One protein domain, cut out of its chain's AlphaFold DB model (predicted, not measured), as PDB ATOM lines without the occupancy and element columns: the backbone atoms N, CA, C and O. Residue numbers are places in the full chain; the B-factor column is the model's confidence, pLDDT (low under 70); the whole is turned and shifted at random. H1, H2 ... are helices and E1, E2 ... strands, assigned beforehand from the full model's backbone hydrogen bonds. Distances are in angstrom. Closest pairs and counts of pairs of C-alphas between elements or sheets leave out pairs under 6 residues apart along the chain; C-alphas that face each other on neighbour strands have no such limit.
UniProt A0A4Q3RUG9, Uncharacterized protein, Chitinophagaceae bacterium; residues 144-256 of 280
ATOM      1  N   ASN A 144     461.224 326.566 447.241       87.88
ATOM      2  CA  ASN A 144     461.360 325.132 446.997       87.88
ATOM      3  C   ASN A 144     461.505 324.735 445.524       87.88
ATOM      4  O   ASN A 144     461.442 323.548 445.212       87.88
ATOM      5  N   MET A 145     461.686 325.694 444.612       87.19
ATOM      6  CA  MET A 145     461.828 325.395 443.185       87.19
ATOM      7  C   MET A 145     463.198 325.827 442.684       87.19
ATOM      8  O   MET A 145     463.592 326.983 442.816       87.19
ATOM      9  N   ASN A 146     463.908 324.895 442.051       84.19
ATOM     10  CA  ASN A 146     465.066 325.222 441.239       84.19
ATOM     11  C   ASN A 146     464.626 325.302 439.793       84.19
ATOM     12  O   ASN A 146     464.277 324.312 439.153       84.19
ATOM     13  N   LEU A 147     464.616 326.508 439.287       80.88
ATOM     14  CA  LEU A 147     464.132 326.781 437.970       80.88
ATOM     15  C   LEU A 147     465.349 326.666 436.973       80.88
ATOM     16  O   LEU A 147     466.226 327.524 437.066       80.88
ATOM     17  N   PRO A 148     465.389 325.755 435.955       71.56
ATOM     18  CA  PRO A 148     466.450 325.687 434.907       71.56
ATOM     19  C   PRO A 148     466.507 326.863 433.909       71.56
ATOM     20  O   PRO A 148     465.532 327.102 433.232       71.56
ATOM     21  N   GLN A 149     467.618 327.583 433.722       68.25
ATOM     22  CA  GLN A 149     467.665 328.862 432.964       68.25
ATOM     23  C   GLN A 149     466.822 328.940 431.665       68.25
ATOM     24  O   GLN A 149     466.029 329.882 431.523       68.25
ATOM     25  N   ASP A 150     466.885 327.929 430.799       69.75
ATOM     26  CA  ASP A 150     466.158 327.893 429.530       69.75
ATOM     27  C   ASP A 150     464.858 327.078 429.576       69.75
ATOM     28  O   ASP A 150     464.799 325.998 430.147       69.75
ATOM     29  N   ASN A 151     463.828 327.608 428.903       64.88
ATOM     30  CA  ASN A 151     462.576 326.939 428.534       64.88
ATOM     31  C   ASN A 151     461.890 326.045 429.599       64.88
ATOM     32  O   ASN A 151     461.997 324.822 429.569       64.88
ATOM     33  N   ARG A 152     461.091 326.648 430.480       75.44
ATOM     34  CA  ARG A 152     460.400 325.956 431.584       75.44
ATOM     35  C   ARG A 152     459.070 325.428 431.131       75.44
ATOM     36  O   ARG A 152     458.637 324.394 431.612       75.44
ATOM     37  N   LEU A 153     458.393 326.191 430.283       82.44
ATOM     38  CA  LEU A 153     457.087 325.825 429.786       82.44
ATOM     39  C   LEU A 153     457.212 325.180 428.414       82.44
ATOM     40  O   LEU A 153     457.832 325.719 427.491       82.44
ATOM     41  N   ARG A 154     456.595 324.014 428.292       74.50
ATOM     42  CA  ARG A 154     456.562 323.205 427.083       74.50
ATOM     43  C   ARG A 154     455.183 322.598 426.921       74.50
ATOM     44  O   ARG A 154     454.453 322.424 427.893       74.50
ATOM     45  N   ALA A 155     454.867 322.199 425.704       69.44
ATOM     46  CA  ALA A 155     453.802 321.245 425.483       69.44
ATOM     47  C   ALA A 155     454.405 319.837 425.557       69.44
ATOM     48  O   ALA A 155     455.290 319.493 424.778       69.44
ATOM     49  N   ALA A 156     453.955 319.049 426.530       68.25
ATOM     50  CA  ALA A 156     454.366 317.663 426.699       68.25
ATOM     51  C   ALA A 156     453.194 316.759 426.324       68.25
ATOM     52  O   ALA A 156     452.082 316.946 426.816       68.25
ATOM     53  N   ALA A 157     453.438 315.743 425.503       60.38
ATOM     54  CA  ALA A 157     452.389 314.859 425.001       60.38
ATOM     55  C   ALA A 157     451.562 314.176 426.121       60.38
ATOM     56  O   ALA A 157     450.366 313.955 425.953       60.38
ATOM     57  N   TYR A 158     452.156 313.905 427.293       62.59
ATOM     58  CA  TYR A 158     451.445 313.364 428.467       62.59
ATOM     59  C   TYR A 158     451.033 314.432 429.503       62.59
ATOM     60  O   TYR A 158     449.987 314.303 430.140       62.59
ATOM     61  N   GLY A 159     451.847 315.477 429.697       63.19
ATOM     62  CA  GLY A 159     451.589 316.557 430.667       63.19
ATOM     63  C   GLY A 159     450.618 317.632 430.166       63.19
ATOM     64  O   GLY A 159     450.170 318.474 430.943       63.19
ATOM     65  N   GLY A 160     450.273 317.593 428.880       71.25
ATOM     66  CA  GLY A 160     449.439 318.573 428.203       71.25
ATOM     67  C   GLY A 160     450.216 319.797 427.710       71.25
ATOM     68  O   GLY A 160     451.446 319.871 427.744       71.25
ATOM     69  N   MET A 161     449.457 320.780 427.236       75.56
ATOM     70  CA  MET A 161     449.946 321.933 426.471       75.56
ATOM     71  C   MET A 161     450.835 322.902 427.248       75.56
ATOM     72  O   MET A 161     451.661 323.589 426.653       75.56
ATOM     73  N   HIS A 162     450.674 322.959 428.566       85.69
ATOM     74  CA  HIS A 162     451.386 323.891 429.432       85.69
ATOM     75  C   HIS A 162     451.998 323.106 430.587       85.69
ATOM     76  O   HIS A 162     451.522 323.147 431.722       85.69
ATOM     77  N   THR A 163     453.031 322.337 430.268       83.56
ATOM     78  CA  THR A 163     453.773 321.532 431.233       83.56
ATOM     79  C   THR A 163     455.031 322.273 431.670       83.56
ATOM     80  O   THR A 163     455.803 322.738 430.833       83.56
ATOM     81  N   MET A 164     455.219 322.404 432.984       86.81
ATOM     82  CA  MET A 164     456.337 323.132 433.592       86.81
ATOM     83  C   MET A 164     457.504 322.206 433.969       86.81
ATOM     84  O   MET A 164     457.274 321.157 434.561       86.81
ATOM     85  N   GLU A 165     458.750 322.605 433.701       82.62
ATOM     86  CA  GLU A 165     459.989 321.975 434.193       82.62
ATOM     87  C   GLU A 165     460.580 322.713 435.396       82.62
ATOM     88  O   GLU A 165     460.800 323.929 435.352       82.62
ATOM     89  N   THR A 166     460.945 321.958 436.431       84.31
ATOM     90  CA  THR A 166     461.724 322.437 437.586       84.31
ATOM     91  C   THR A 166     462.529 321.308 438.210       84.31
ATOM     92  O   THR A 166     462.163 320.154 438.076       84.31
ATOM     93  N   GLY A 167     463.529 321.640 439.023       83.12
ATOM     94  CA  GLY A 167     463.945 320.814 440.161       83.12
ATOM     95  C   GLY A 167     463.249 321.229 441.467       83.12
ATOM     96  O   GLY A 167     462.740 322.347 441.584       83.12
ATOM     97  N   LEU A 168     463.263 320.342 442.461       86.12
ATOM     98  CA  LEU A 168     462.820 320.594 443.836       86.12
ATOM     99  C   LEU A 168     464.009 320.951 444.726       86.12
ATOM    100  O   LEU A 168     465.042 320.286 444.680       86.12
ATOM    101  N   LEU A 169     463.840 321.969 445.568       86.25
ATOM    102  CA  LEU A 169     464.811 322.354 446.593       86.25
ATOM    103  C   LEU A 169     464.293 321.974 447.982       86.25
ATOM    104  O   LEU A 169     463.285 322.508 448.450       86.25
ATOM    105  N   LEU A 170     465.009 321.064 448.642       84.50
ATOM    106  CA  LEU A 170     464.765 320.639 450.019       84.50
ATOM    107  C   LEU A 170     465.816 321.216 450.962       84.50
ATOM    108  O   LEU A 170     467.000 321.201 450.648       84.50
ATOM    109  N   TYR A 171     465.388 321.630 452.152       80.44
ATOM    110  CA  TYR A 171     466.266 322.170 453.203       80.44
ATOM    111  C   TYR A 171     466.288 321.300 454.470       80.44
ATOM    112  O   TYR A 171     466.797 321.707 455.509       80.44
ATOM    113  N   ALA A 172     465.704 320.101 454.396       72.81
ATOM    114  CA  ALA A 172     465.581 319.152 455.498       72.81
ATOM    115  C   ALA A 172     465.662 317.704 454.980       72.81
ATOM    116  O   ALA A 172     465.595 317.462 453.773       72.81
ATOM    117  N   GLY A 173     465.792 316.752 455.908       71.25
ATOM    118  CA  GLY A 173     465.919 315.321 455.633       71.25
ATOM    119  C   GLY A 173     467.336 314.797 455.878       71.25
ATOM    120  O   GLY A 173     468.324 315.388 455.428       71.25
ATOM    121  N   LYS A 174     467.428 313.690 456.618       71.56
ATOM    122  CA  LYS A 174     468.692 313.066 457.039       71.56
ATOM    123  C   LYS A 174     469.080 311.867 456.179       71.56
ATOM    124  O   LYS A 174     470.269 311.600 456.037       71.56
ATOM    125  N   ASP A 175     468.102 311.167 455.603       79.75
ATOM    126  CA  ASP A 175     468.330 309.994 454.754       79.75
ATOM    127  C   ASP A 175     467.519 310.018 453.445       79.75
ATOM    128  O   ASP A 175     466.602 310.818 453.252       79.75
ATOM    129  N   ALA A 176     467.862 309.117 452.521       75.00
ATOM    130  CA  ALA A 176     467.258 309.055 451.191       75.00
ATOM    131  C   ALA A 176     465.750 308.737 451.193       75.00
ATOM    132  O   ALA A 176     465.045 309.119 450.256       75.00
ATOM    133  N   LYS A 177     465.237 308.024 452.204       79.19
ATOM    134  CA  LYS A 177     463.807 307.698 452.310       79.19
ATOM    135  C   LYS A 177     463.026 308.924 452.775       79.19
ATOM    136  O   LYS A 177     462.006 309.249 452.170       79.19
ATOM    137  N   GLU A 178     463.529 309.613 453.794       80.75
ATOM    138  CA  GLU A 178     462.955 310.855 454.314       80.75
ATOM    139  C   GLU A 178     462.953 311.955 453.242       80.75
ATOM    140  O   GLU A 178     461.921 312.580 452.998       80.75
ATOM    141  N   ILE A 179     464.065 312.120 452.514       80.25
ATOM    142  CA  ILE A 179     464.186 313.070 451.394       80.25
ATOM    143  C   ILE A 179     463.097 312.826 450.344       80.25
ATOM    144  O   ILE A 179     462.433 313.768 449.916       80.25
ATOM    145  N   LYS A 180     462.857 311.569 449.949       79.00
ATOM    146  CA  LYS A 180     461.818 311.236 448.959       79.00
ATOM    147  C   LYS A 180     460.407 311.547 449.456       79.00
ATOM    148  O   LYS A 180     459.593 312.033 448.676       79.00
ATOM    149  N   GLN A 181     460.110 311.282 450.728       84.12
ATOM    150  CA  GLN A 181     458.797 311.571 451.316       84.12
ATOM    151  C   GLN A 181     458.540 313.079 451.416       84.12
ATOM    152  O   GLN A 181     457.475 313.547 451.015       84.12
ATOM    153  N   LEU A 182     459.534 313.843 451.880       85.69
ATOM    154  CA  LEU A 182     459.462 315.304 451.934       85.69
ATOM    155  C   LEU A 182     459.322 315.905 450.532       85.69
ATOM    156  O   LEU A 182     458.484 316.779 450.317       85.69
ATOM    157  N   ALA A 183     460.096 315.408 449.566       85.69
ATOM    158  CA  ALA A 183     460.012 315.865 448.188       85.69
ATOM    159  C   ALA A 183     458.632 315.595 447.572       85.69
ATOM    160  O   ALA A 183     458.099 316.478 446.909       85.69
ATOM    161  N   ALA A 184     458.034 314.424 447.826       86.56
ATOM    162  CA  ALA A 184     456.690 314.102 447.349       86.56
ATOM    163  C   ALA A 184     455.636 315.053 447.940       86.56
ATOM    164  O   ALA A 184     454.881 315.672 447.195       86.56
ATOM    165  N   SER A 185     455.648 315.250 449.265       88.31
ATOM    166  CA  SER A 185     454.725 316.178 449.936       88.31
ATOM    167  C   SER A 185     454.858 317.611 449.414       88.31
ATOM    168  O   SER A 185     453.871 318.335 449.296       88.31
ATOM    169  N   MET A 186     456.081 318.037 449.115       89.62
ATOM    170  CA  MET A 186     456.352 319.378 448.615       89.62
ATOM    171  C   MET A 186     455.973 319.539 447.143       89.62
ATOM    172  O   MET A 186     455.443 320.578 446.761       89.62
ATOM    173  N   ALA A 187     456.199 318.509 446.328       88.19
ATOM    174  CA  ALA A 187     455.740 318.462 444.949       88.19
ATOM    175  C   ALA A 187     454.211 318.579 444.868       88.19
ATOM    176  O   ALA A 187     453.716 319.372 444.068       88.19
ATOM    177  N   ASP A 188     453.478 317.870 445.734       89.00
ATOM    178  CA  ASP A 188     452.017 317.987 445.847       89.00
ATOM    179  C   ASP A 188     451.588 319.405 446.251       89.00
ATOM    180  O   ASP A 188     450.690 319.986 445.638       89.00
ATOM    181  N   SER A 189     452.266 319.999 447.239       89.50
ATOM    182  CA  SER A 189     451.989 321.375 447.661       89.50
ATOM    183  C   SER A 189     452.222 322.382 446.534       89.50
ATOM    184  O   SER A 189     451.400 323.272 446.339       89.50
ATOM    185  N   ILE A 190     453.315 322.253 445.777       90.75
ATOM    186  CA  ILE A 190     453.598 323.126 444.631       90.75
ATOM    187  C   ILE A 190     452.530 322.921 443.556       90.75
ATOM    188  O   ILE A 190     451.968 323.902 443.071       90.75
ATOM    189  N   ALA A 191     452.204 321.669 443.224       89.62
ATOM    190  CA  ALA A 191     451.202 321.325 442.218       89.62
ATOM    191  C   ALA A 191     449.827 321.952 442.506       89.62
ATOM    192  O   ALA A 191     449.165 322.437 441.587       89.62
ATOM    193  N   ALA A 192     449.428 322.018 443.780       87.19
ATOM    194  CA  ALA A 192     448.179 322.641 444.213       87.19
ATOM    195  C   ALA A 192     448.136 324.167 443.996       87.19
ATOM    196  O   ALA A 192     447.055 324.742 443.898       87.19
ATOM    197  N   THR A 193     449.298 324.818 443.889       86.00
ATOM    198  CA  THR A 193     449.431 326.275 443.696       86.00
ATOM    199  C   THR A 193     449.651 326.691 442.240       86.00
ATOM    200  O   THR A 193     449.837 327.874 441.955       86.00
ATOM    201  N   LEU A 194     449.674 325.738 441.303       89.81
ATOM    202  CA  LEU A 194     449.947 326.040 439.898       89.81
ATOM    203  C   LEU A 194     448.754 326.748 439.231       89.81
ATOM    204  O   LEU A 194     447.619 326.275 439.389       89.81
ATOM    205  N   PRO A 195     448.997 327.796 438.408       89.56
ATOM    206  CA  PRO A 195     447.991 328.434 437.566       89.56
ATOM    207  C   PRO A 195     447.044 327.438 436.910       89.56
ATOM    208  O   PRO A 195     447.483 326.386 436.443       89.56
ATOM    209  N   ALA A 196     445.761 327.780 436.803       88.75
ATOM    210  CA  ALA A 196     444.729 326.889 436.273       88.75
ATOM    211  C   ALA A 196     445.042 326.372 434.858       88.75
ATOM    212  O   ALA A 196     444.665 325.253 434.511       88.75
ATOM    213  N   TRP A 197     445.766 327.164 434.063       88.38
ATOM    214  CA  TRP A 197     446.184 326.807 432.711       88.38
ATOM    215  C   TRP A 197     447.417 325.898 432.647       88.38
ATOM    216  O   TRP A 197     447.650 325.322 431.586       88.38
ATOM    217  N   ILE A 198     448.181 325.718 433.735       89.75
ATOM    218  CA  ILE A 198     449.254 324.715 433.798       89.75
ATOM    219  C   ILE A 198     448.619 323.330 433.891       89.75
ATOM    220  O   ILE A 198     447.893 323.016 434.841       89.75
ATOM    221  N   SER A 199     448.896 322.496 432.895       86.56
ATOM    222  CA  SER A 199     448.321 321.159 432.756       86.56
ATOM    223  C   SER A 199     449.165 320.074 433.429       86.56
ATOM    224  O   SER A 199     448.638 319.011 433.757       86.56
ATOM    225  N   GLY A 200     450.443 320.352 433.698       87.12
ATOM    226  CA  GLY A 200     451.333 319.427 434.388       87.12
ATOM    227  C   GLY A 200     452.634 320.068 434.865       87.12
ATOM    228  O   GLY A 200     452.986 321.179 434.468       87.12
ATOM    229  N   VAL A 201     453.371 319.347 435.704       86.62
ATOM    230  CA  VAL A 201     454.724 319.719 436.133       86.62
ATOM    231  C   VAL A 201     455.626 318.490 436.176       86.62
ATOM    232  O   VAL A 201     455.217 317.408 436.603       86.62
ATOM    233  N   LYS A 202     456.863 318.680 435.719       83.19
ATOM    234  CA  LYS A 202     457.982 317.752 435.824       83.19
ATOM    235  C   LYS A 202     458.978 318.298 436.836       83.19
ATOM    236  O   LYS A 202     459.570 319.355 436.618       83.19
ATOM    237  N   PHE A 203     459.189 317.541 437.900       83.25
ATOM    238  CA  PHE A 203     460.279 317.744 438.836       83.25
ATOM    239  C   PHE A 203     461.453 316.855 438.415       83.25
ATOM    240  O   PHE A 203     461.430 315.653 438.673       83.25
ATOM    241  N   THR A 204     462.430 317.425 437.707       75.81
ATOM    242  CA  THR A 204     463.557 316.704 437.091       75.81
ATOM    243  C   THR A 204     464.575 316.215 438.093       75.81
ATOM    244  O   THR A 204     465.168 315.169 437.884       75.81
ATOM    245  N   SER A 205     464.789 316.942 439.179       75.00
ATOM    246  CA  SER A 205     465.699 316.516 440.231       75.00
ATOM    247  C   SER A 205     465.222 316.995 441.586       75.00
ATOM    248  O   SER A 205     464.389 317.899 441.700       75.00
ATOM    249  N   ILE A 206     465.762 316.378 442.628       80.75
ATOM    250  CA  ILE A 206     465.599 316.826 444.003       80.75
ATOM    251  C   ILE A 206     466.990 317.197 444.496       80.75
ATOM    252  O   ILE A 206     467.872 316.346 444.607       80.75
ATOM    253  N   THR A 207     467.196 318.476 444.777       79.69
ATOM    254  CA  THR A 207     468.425 318.979 445.384       79.69
ATOM    255  C   THR A 207     468.162 319.262 446.854       79.69
ATOM    256  O   THR A 207     467.363 320.135 447.199       79.69
ATOM    257  N   ARG A 208     468.861 318.550 447.733       82.50
ATOM    258  CA  ARG A 208     468.935 318.888 449.151       82.50
ATOM    259  C   ARG A 208     470.011 319.949 449.344       82.50
ATOM    260  O   ARG A 208     471.123 319.779 448.855       82.50
ATOM    261  N   ARG A 209     469.694 321.027 450.055       80.12
ATOM    262  CA  ARG A 209     470.637 322.055 450.497       80.12
ATOM    263  C   ARG A 209     470.680 322.053 452.016       80.12
ATOM    264  O   ARG A 209     469.712 322.447 452.660       80.12
ATOM    265  N   ASP A 210     471.799 321.618 452.577       71.25
ATOM    266  CA  ASP A 210     472.050 321.744 454.007       71.25
ATOM    267  C   ASP A 210     472.611 323.142 454.280       71.25
ATOM    268  O   ASP A 210     473.743 323.465 453.920       71.25
ATOM    269  N   THR A 211     471.805 324.005 454.891       69.00
ATOM    270  CA  THR A 211     472.209 325.385 455.187       69.00
ATOM    271  C   THR A 211     473.190 325.485 456.350       69.00
ATOM    272  O   THR A 211     473.880 326.494 456.455       69.00
ATOM    273  N   LEU A 212     473.260 324.470 457.217       68.69
ATOM    274  CA  LEU A 212     474.187 324.441 458.350       68.69
ATOM    275  C   LEU A 212     475.575 323.978 457.906       68.69
ATOM    276  O   LEU A 212     476.576 324.545 458.333       68.69
ATOM    277  N   LEU A 213     475.628 322.974 457.030       61.97
ATOM    278  CA  LEU A 213     476.878 322.405 456.521       61.97
ATOM    279  C   LEU A 213     477.334 323.021 455.189       61.97
ATOM    280  O   LEU A 213     478.431 322.720 454.732       61.97
ATOM    281  N   GLN A 214     476.510 323.875 454.572       70.19
ATOM    282  CA  GLN A 214     476.727 324.449 453.235       70.19
ATOM    283  C   GLN A 214     476.968 323.388 452.147       70.19
ATOM    284  O   GLN A 214     477.667 323.636 451.164       70.19
ATOM    285  N   THR A 215     476.384 322.200 452.305       66.81
ATOM    286  CA  THR A 215     476.494 321.107 451.335       66.81
ATOM    287  C   THR A 215     475.237 321.001 450.481       66.81
ATOM    288  O   THR A 215     474.135 321.389 450.886       66.81
ATOM    289  N   SER A 216     475.400 320.477 449.266       71.88
ATOM    290  CA  SER A 216     474.285 320.168 448.379       71.88
ATOM    291  C   SER A 216     474.402 318.755 447.839       71.88
ATOM    292  O   SER A 216     475.423 318.425 447.237       71.88
ATOM    293  N   ASP A 217     473.326 317.985 447.969       71.31
ATOM    294  CA  ASP A 217     473.231 316.647 447.398       71.31
ATOM    295  C   ASP A 217     472.111 316.637 446.361       71.31
ATOM    296  O   ASP A 217     470.976 317.032 446.644       71.31
ATOM    297  N   GLU A 218     472.424 316.198 445.148       70.06
ATOM    298  CA  GLU A 218     471.431 315.954 444.107       70.06
ATOM    299  C   GLU A 218     471.047 314.479 444.164       70.06
ATOM    300  O   GLU A 218     471.902 313.601 444.035       70.06
ATOM    301  N   THR A 219     469.764 314.192 444.381       65.75
ATOM    302  CA  THR A 219     469.272 312.835 444.187       65.75
ATOM    303  C   THR A 219     468.753 312.696 442.772       65.75
ATOM    304  O   THR A 219     467.907 313.477 442.328       65.75
ATOM    305  N   ASP A 220     469.201 311.627 442.133       58.69
ATOM    306  CA  ASP A 220     468.604 310.992 440.971       58.69
ATOM    307  C   ASP A 220     467.197 310.483 441.367       58.69
ATOM    308  O   ASP A 220     466.978 309.303 441.642       58.69
ATOM    309  N   ALA A 221     466.242 311.400 441.514       63.56
ATOM    310  CA  ALA A 221     464.833 311.147 441.781       63.56
ATOM    311  C   ALA A 221     464.006 312.349 441.313       63.56
ATOM    312  O   ALA A 221     464.423 313.498 441.456       63.56
ATOM    313  N   GLY A 222     462.826 312.067 440.765       74.81
ATOM    314  CA  GLY A 222     461.938 313.071 440.199       74.81
ATOM    315  C   GLY A 222     460.476 312.664 440.299       74.81
ATOM    316  O   GLY A 222     460.143 311.498 440.541       74.81
ATOM    317  N   PHE A 223     459.600 313.642 440.106       80.69
ATOM    318  CA  PHE A 223     458.158 313.443 440.124       80.69
ATOM    319  C   PHE A 223     457.511 314.072 438.910       80.69
ATOM    320  O   PHE A 223     457.977 315.070 438.363       80.69
ATOM    321  N   ILE A 224     456.378 313.508 438.536       81.62
ATOM    322  CA  ILE A 224     455.520 314.033 437.497       81.62
ATOM    323  C   ILE A 224     454.115 314.191 438.050       81.62
ATOM    324  O   ILE A 224     453.564 313.295 438.690       81.62
ATOM    325  N   TRP A 225     453.520 315.337 437.762       86.94
ATOM    326  CA  TRP A 225     452.130 315.615 438.066       86.94
ATOM    327  C   TRP A 225     451.407 316.081 436.812       86.94
ATOM    328  O   TRP A 225     451.955 316.827 435.997       86.94
ATOM    329  N   LYS A 226     450.152 315.656 436.681       85.31
ATOM    330  CA  LYS A 226     449.210 316.186 435.698       85.31
ATOM    331  C   LYS A 226     447.957 316.647 436.419       85.31
ATOM    332  O   LYS A 226     447.522 316.009 437.381       85.31
ATOM    333  N   ARG A 227     447.340 317.709 435.917       86.19
ATOM    334  CA  ARG A 227     446.089 318.222 436.465       86.19
ATOM    335  C   ARG A 227     445.019 317.130 436.458       86.19
ATOM    336  O   ARG A 227     444.832 316.434 435.462       86.19
ATOM    337  N   GLY A 228     444.341 316.967 437.592       85.19
ATOM    338  CA  GLY A 228     443.322 315.930 437.784       85.19
ATOM    339  C   GLY A 228     443.867 314.505 437.947       85.19
ATOM    340  O   GLY A 228     443.077 313.566 437.973       85.19
ATOM    341  N   GLY A 229     445.187 314.314 438.051       84.81
ATOM    342  CA  GLY A 229     445.812 313.026 438.349       84.81
ATOM    343  C   GLY A 229     446.645 313.057 439.638       84.81
ATOM    344  O   GLY A 229     446.977 314.137 440.127       84.81
ATOM    345  N   PRO A 230     447.005 311.883 440.187       86.12
ATOM    346  CA  PRO A 230     447.934 311.807 441.309       86.12
ATOM    347  C   PRO A 230     449.361 312.153 440.864       86.12
ATOM    348  O   PRO A 230     449.735 311.905 439.710       86.12
ATOM    349  N   LEU A 231     450.166 312.670 441.795       84.62
ATOM    350  CA  LEU A 231     451.617 312.744 441.645       84.62
ATOM    351  C   LEU A 231     452.180 311.329 441.469       84.62
ATOM    352  O   LEU A 231     451.804 310.398 442.182       84.62
ATOM    353  N   LYS A 232     453.083 311.161 440.510       81.31
ATOM    354  CA  LYS A 232     453.768 309.893 440.255       81.31
ATOM    355  C   LYS A 232     455.267 310.085 440.412       81.31
ATOM    356  O   LYS A 232     455.824 311.075 439.942       81.31
ATOM    357  N   ALA A 233     455.923 309.121 441.045       77.31
ATOM    358  CA  ALA A 233     457.374 309.030 440.995       77.31
ATOM    359  C   ALA A 233     457.805 308.634 439.577       77.31
ATOM    360  O   ALA A 233     457.163 307.798 438.940       77.31
ATOM    361  N   MET A 234     458.888 309.228 439.086       71.94
ATOM    362  CA  MET A 234     459.516 308.781 437.846       71.94
ATOM    363  C   MET A 234     460.295 307.483 438.126       71.94
ATOM    364  O   MET A 234     461.018 307.399 439.120       71.94
ATOM    365  N   ASN A 235     460.114 306.451 437.295       55.53
ATOM    366  CA  ASN A 235     460.732 305.139 437.513       55.53
ATOM    367  C   ASN A 235     462.251 305.182 437.270       55.53
ATOM    368  O   ASN A 235     462.709 305.604 436.211       55.53
ATOM    369  N   ASN A 236     463.023 304.668 438.235       47.00
ATOM    370  CA  ASN A 236     464.467 304.461 438.121       47.00
ATOM    371  C   ASN A 236     464.769 303.406 437.043       47.00
ATOM    372  O   ASN A 236     464.515 302.220 437.263       47.00
ATOM    373  N   ALA A 237     465.371 303.788 435.916       36.78
ATOM    374  CA  ALA A 237     466.050 302.804 435.076       36.78
ATOM    375  C   ALA A 237     467.402 302.411 435.725       36.78
ATOM    376  O   ALA A 237     468.003 303.223 436.431       36.78
ATOM    377  N   PRO A 238     467.933 301.191 435.501       33.56
ATOM    378  CA  PRO A 238     469.141 300.681 436.173       33.56
ATOM    379  C   PRO A 238     470.462 301.427 435.874       33.56
ATOM    380  O   PRO A 238     471.524 300.937 436.252       33.56
ATOM    381  N   LYS A 239     470.437 302.559 435.155       31.34
ATOM    382  CA  LYS A 239     471.618 303.318 434.696       31.34
ATOM    383  C   LYS A 239     471.413 304.845 434.740       31.34
ATOM    384  O   LYS A 239     471.859 305.542 433.836       31.34
ATOM    385  N   GLY A 240     470.750 305.358 435.777       33.03
ATOM    386  CA  GLY A 240     470.255 306.740 435.780       33.03
ATOM    387  C   GLY A 240     468.916 306.829 435.047       33.03
ATOM    388  O   GLY A 240     468.429 305.823 434.531       33.03
ATOM    389  N   PHE A 241     468.271 307.991 435.078       33.19
ATOM    390  CA  PHE A 241     466.937 308.227 434.511       33.19
ATOM    391  C   PHE A 241     466.963 308.059 432.985       33.19
ATOM    392  O   PHE A 241     467.199 308.986 432.226       33.19
ATOM    393  N   GLY A 242     466.796 306.823 432.516       35.12
ATOM    394  CA  GLY A 242     467.012 306.498 431.113       35.12
ATOM    395  C   GLY A 242     468.503 306.498 430.784       35.12
ATOM    396  O   GLY A 242     469.356 306.293 431.642       35.12
ATOM    397  N   LYS A 243     468.856 306.674 429.511       37.28
ATOM    398  CA  LYS A 243     470.262 306.648 429.058       37.28
ATOM    399  C   LYS A 243     471.108 307.816 429.619       37.28
ATOM    400  O   LYS A 243     472.309 307.825 429.356       37.28
ATOM    401  N   TRP A 244     470.498 308.768 430.341       38.50
ATOM    402  CA  TRP A 244     471.064 310.064 430.737       38.50
ATOM    403  C   TRP A 244     470.583 310.478 432.152       38.50
ATOM    404  O   TRP A 244     469.496 310.109 432.556       38.50
ATOM    405  N   PRO A 245     471.338 311.230 432.960       43.12
ATOM    406  CA  PRO A 245     470.868 311.791 434.236       43.12
ATOM    407  C   PRO A 245     469.560 312.599 434.127       43.12
ATOM    408  O   PRO A 245     469.255 313.175 433.086       43.12
ATOM    409  N   ALA A 246     468.796 312.731 435.216       42.34
ATOM    410  CA  ALA A 246     467.490 313.409 435.191       42.34
ATOM    411  C   ALA A 246     467.573 314.913 434.839       42.34
ATOM    412  O   ALA A 246     466.680 315.463 434.195       42.34
ATOM    413  N   LYS A 247     468.701 315.555 435.167       42.22
ATOM    414  CA  LYS A 247     469.074 316.912 434.720       42.22
ATOM    415  C   LYS A 247     469.434 317.012 433.231       42.22
ATOM    416  O   LYS A 247     469.388 318.094 432.661       42.22
ATOM    417  N   GLU A 248     469.795 315.890 432.611       41.66
ATOM    418  CA  GLU A 248     470.082 315.753 431.175       41.66
ATOM    419  C   GLU A 248     468.841 315.269 430.401       41.66
ATOM    420  O   GLU A 248     468.783 315.349 429.175       41.66
ATOM    421  N   CYS A 249     467.782 314.876 431.118       44.97
ATOM    422  CA  CYS A 249     466.452 314.601 430.583       44.97
ATOM    423  C   CYS A 249     465.659 315.890 430.294       44.97
ATOM    424  O   CYS A 249     464.466 315.967 430.603       44.97
ATOM    425  N   GLY A 250     466.302 316.891 429.685       41.69
ATOM    426  CA  GLY A 250     465.650 318.109 429.175       41.69
ATOM    427  C   GLY A 250     464.804 317.856 427.921       41.69
ATOM    428  O   GLY A 250     464.051 318.723 427.475       41.69
ATOM    429  N   PHE A 251     464.902 316.648 427.353       45.44
ATOM    430  CA  PHE A 251     464.023 316.185 426.289       45.44
ATOM    431  C   PHE A 251     462.761 315.577 426.886       45.44
ATOM    432  O   PHE A 251     462.757 314.524 427.533       45.44
ATOM    433  N   TRP A 252     461.662 316.265 426.623       48.84
ATOM    434  CA  TRP A 252     460.296 315.846 426.878       48.84
ATOM    435  C   TRP A 252     459.857 314.822 425.841       48.84
ATOM    436  O   TRP A 252     458.741 314.948 425.382       48.84
ATOM    437  N   ASP A 253     460.736 313.884 425.469       48.06
ATOM    438  CA  ASP A 253     460.542 312.801 424.487       48.06
ATOM    439  C   ASP A 253     460.982 311.436 425.060       48.06
ATOM    440  O   ASP A 253     461.087 310.431 424.358       48.06
ATOM    441  N   ASN A 254     461.296 311.391 426.362       48.59
ATOM    442  CA  ASN A 254     461.853 310.205 427.003       48.59
ATOM    443  C   ASN A 254     460.739 309.239 427.469       48.59
ATOM    444  O   ASN A 254     459.919 309.645 428.286       48.59
ATOM    445  N   PRO A 255     460.695 307.960 427.046       50.72
ATOM    446  CA  PRO A 255     459.663 306.975 427.425       50.72
ATOM    447  C   PRO A 255     459.318 306.849 428.926       50.72
ATOM    448  O   PRO A 255     458.300 306.266 429.261       50.72
ATOM    449  N   GLU A 256     460.095 307.437 429.834       48.81
ATOM    450  CA  GLU A 256     459.799 307.598 431.269       48.81
ATOM    451  C   GLU A 256     458.461 308.267 431.613       48.81
ATOM    452  O   GLU A 256     457.975 308.129 432.734       48.81
TER     453      GLU A 256
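Overview. This is residues 144 to 256 of the 280 residues of an uncharacterized protein of Chitinophagaceae bacterium (UniProt A0A4Q3RUG9). One strongly twisted, five-stranded sheet has H1 packed over one face, and unnamed residues 227 to 256 loop round to the other. The 113 printed residues run E1 E2 H1 E3 E4 E5, under half in named elements; class and branched sheet are mixed. The whole is compact, radius of gyration of the C-alphas 13.6 A, spanning 40 by 32 by 26 A.

Along the chain. From C-alpha 153 at (457.087, 325.825, 429.786) E1 runs to 156. Next find E2, 160 to 170, 26.7 A; H1, 176 to 192, 24.4 A; E3, 200 to 210, 28.6 A; E4, 215 to 219; E5, 223 to 226, ending at (449.210, 316.186, 435.698).

Arrangement. E2, H1, E3 form a strand-helix-strand unit, a helix between parallel strands, crossover right-handed; N 166 and O 202 are 2.9 A apart. H1, every O i to N i+4 pair within hydrogen-bond range, is on the sheet; its closest C-alphas with E3, Ala 183 and Ile 206, are 7.0 A apart. On E3's other side find antiparallel E5, N 203 to O 223 2.8 A.

Size, cuts and confidence. The printed part has no cut and no long link; residues 235 to 256, among others, have pLDDT under 70.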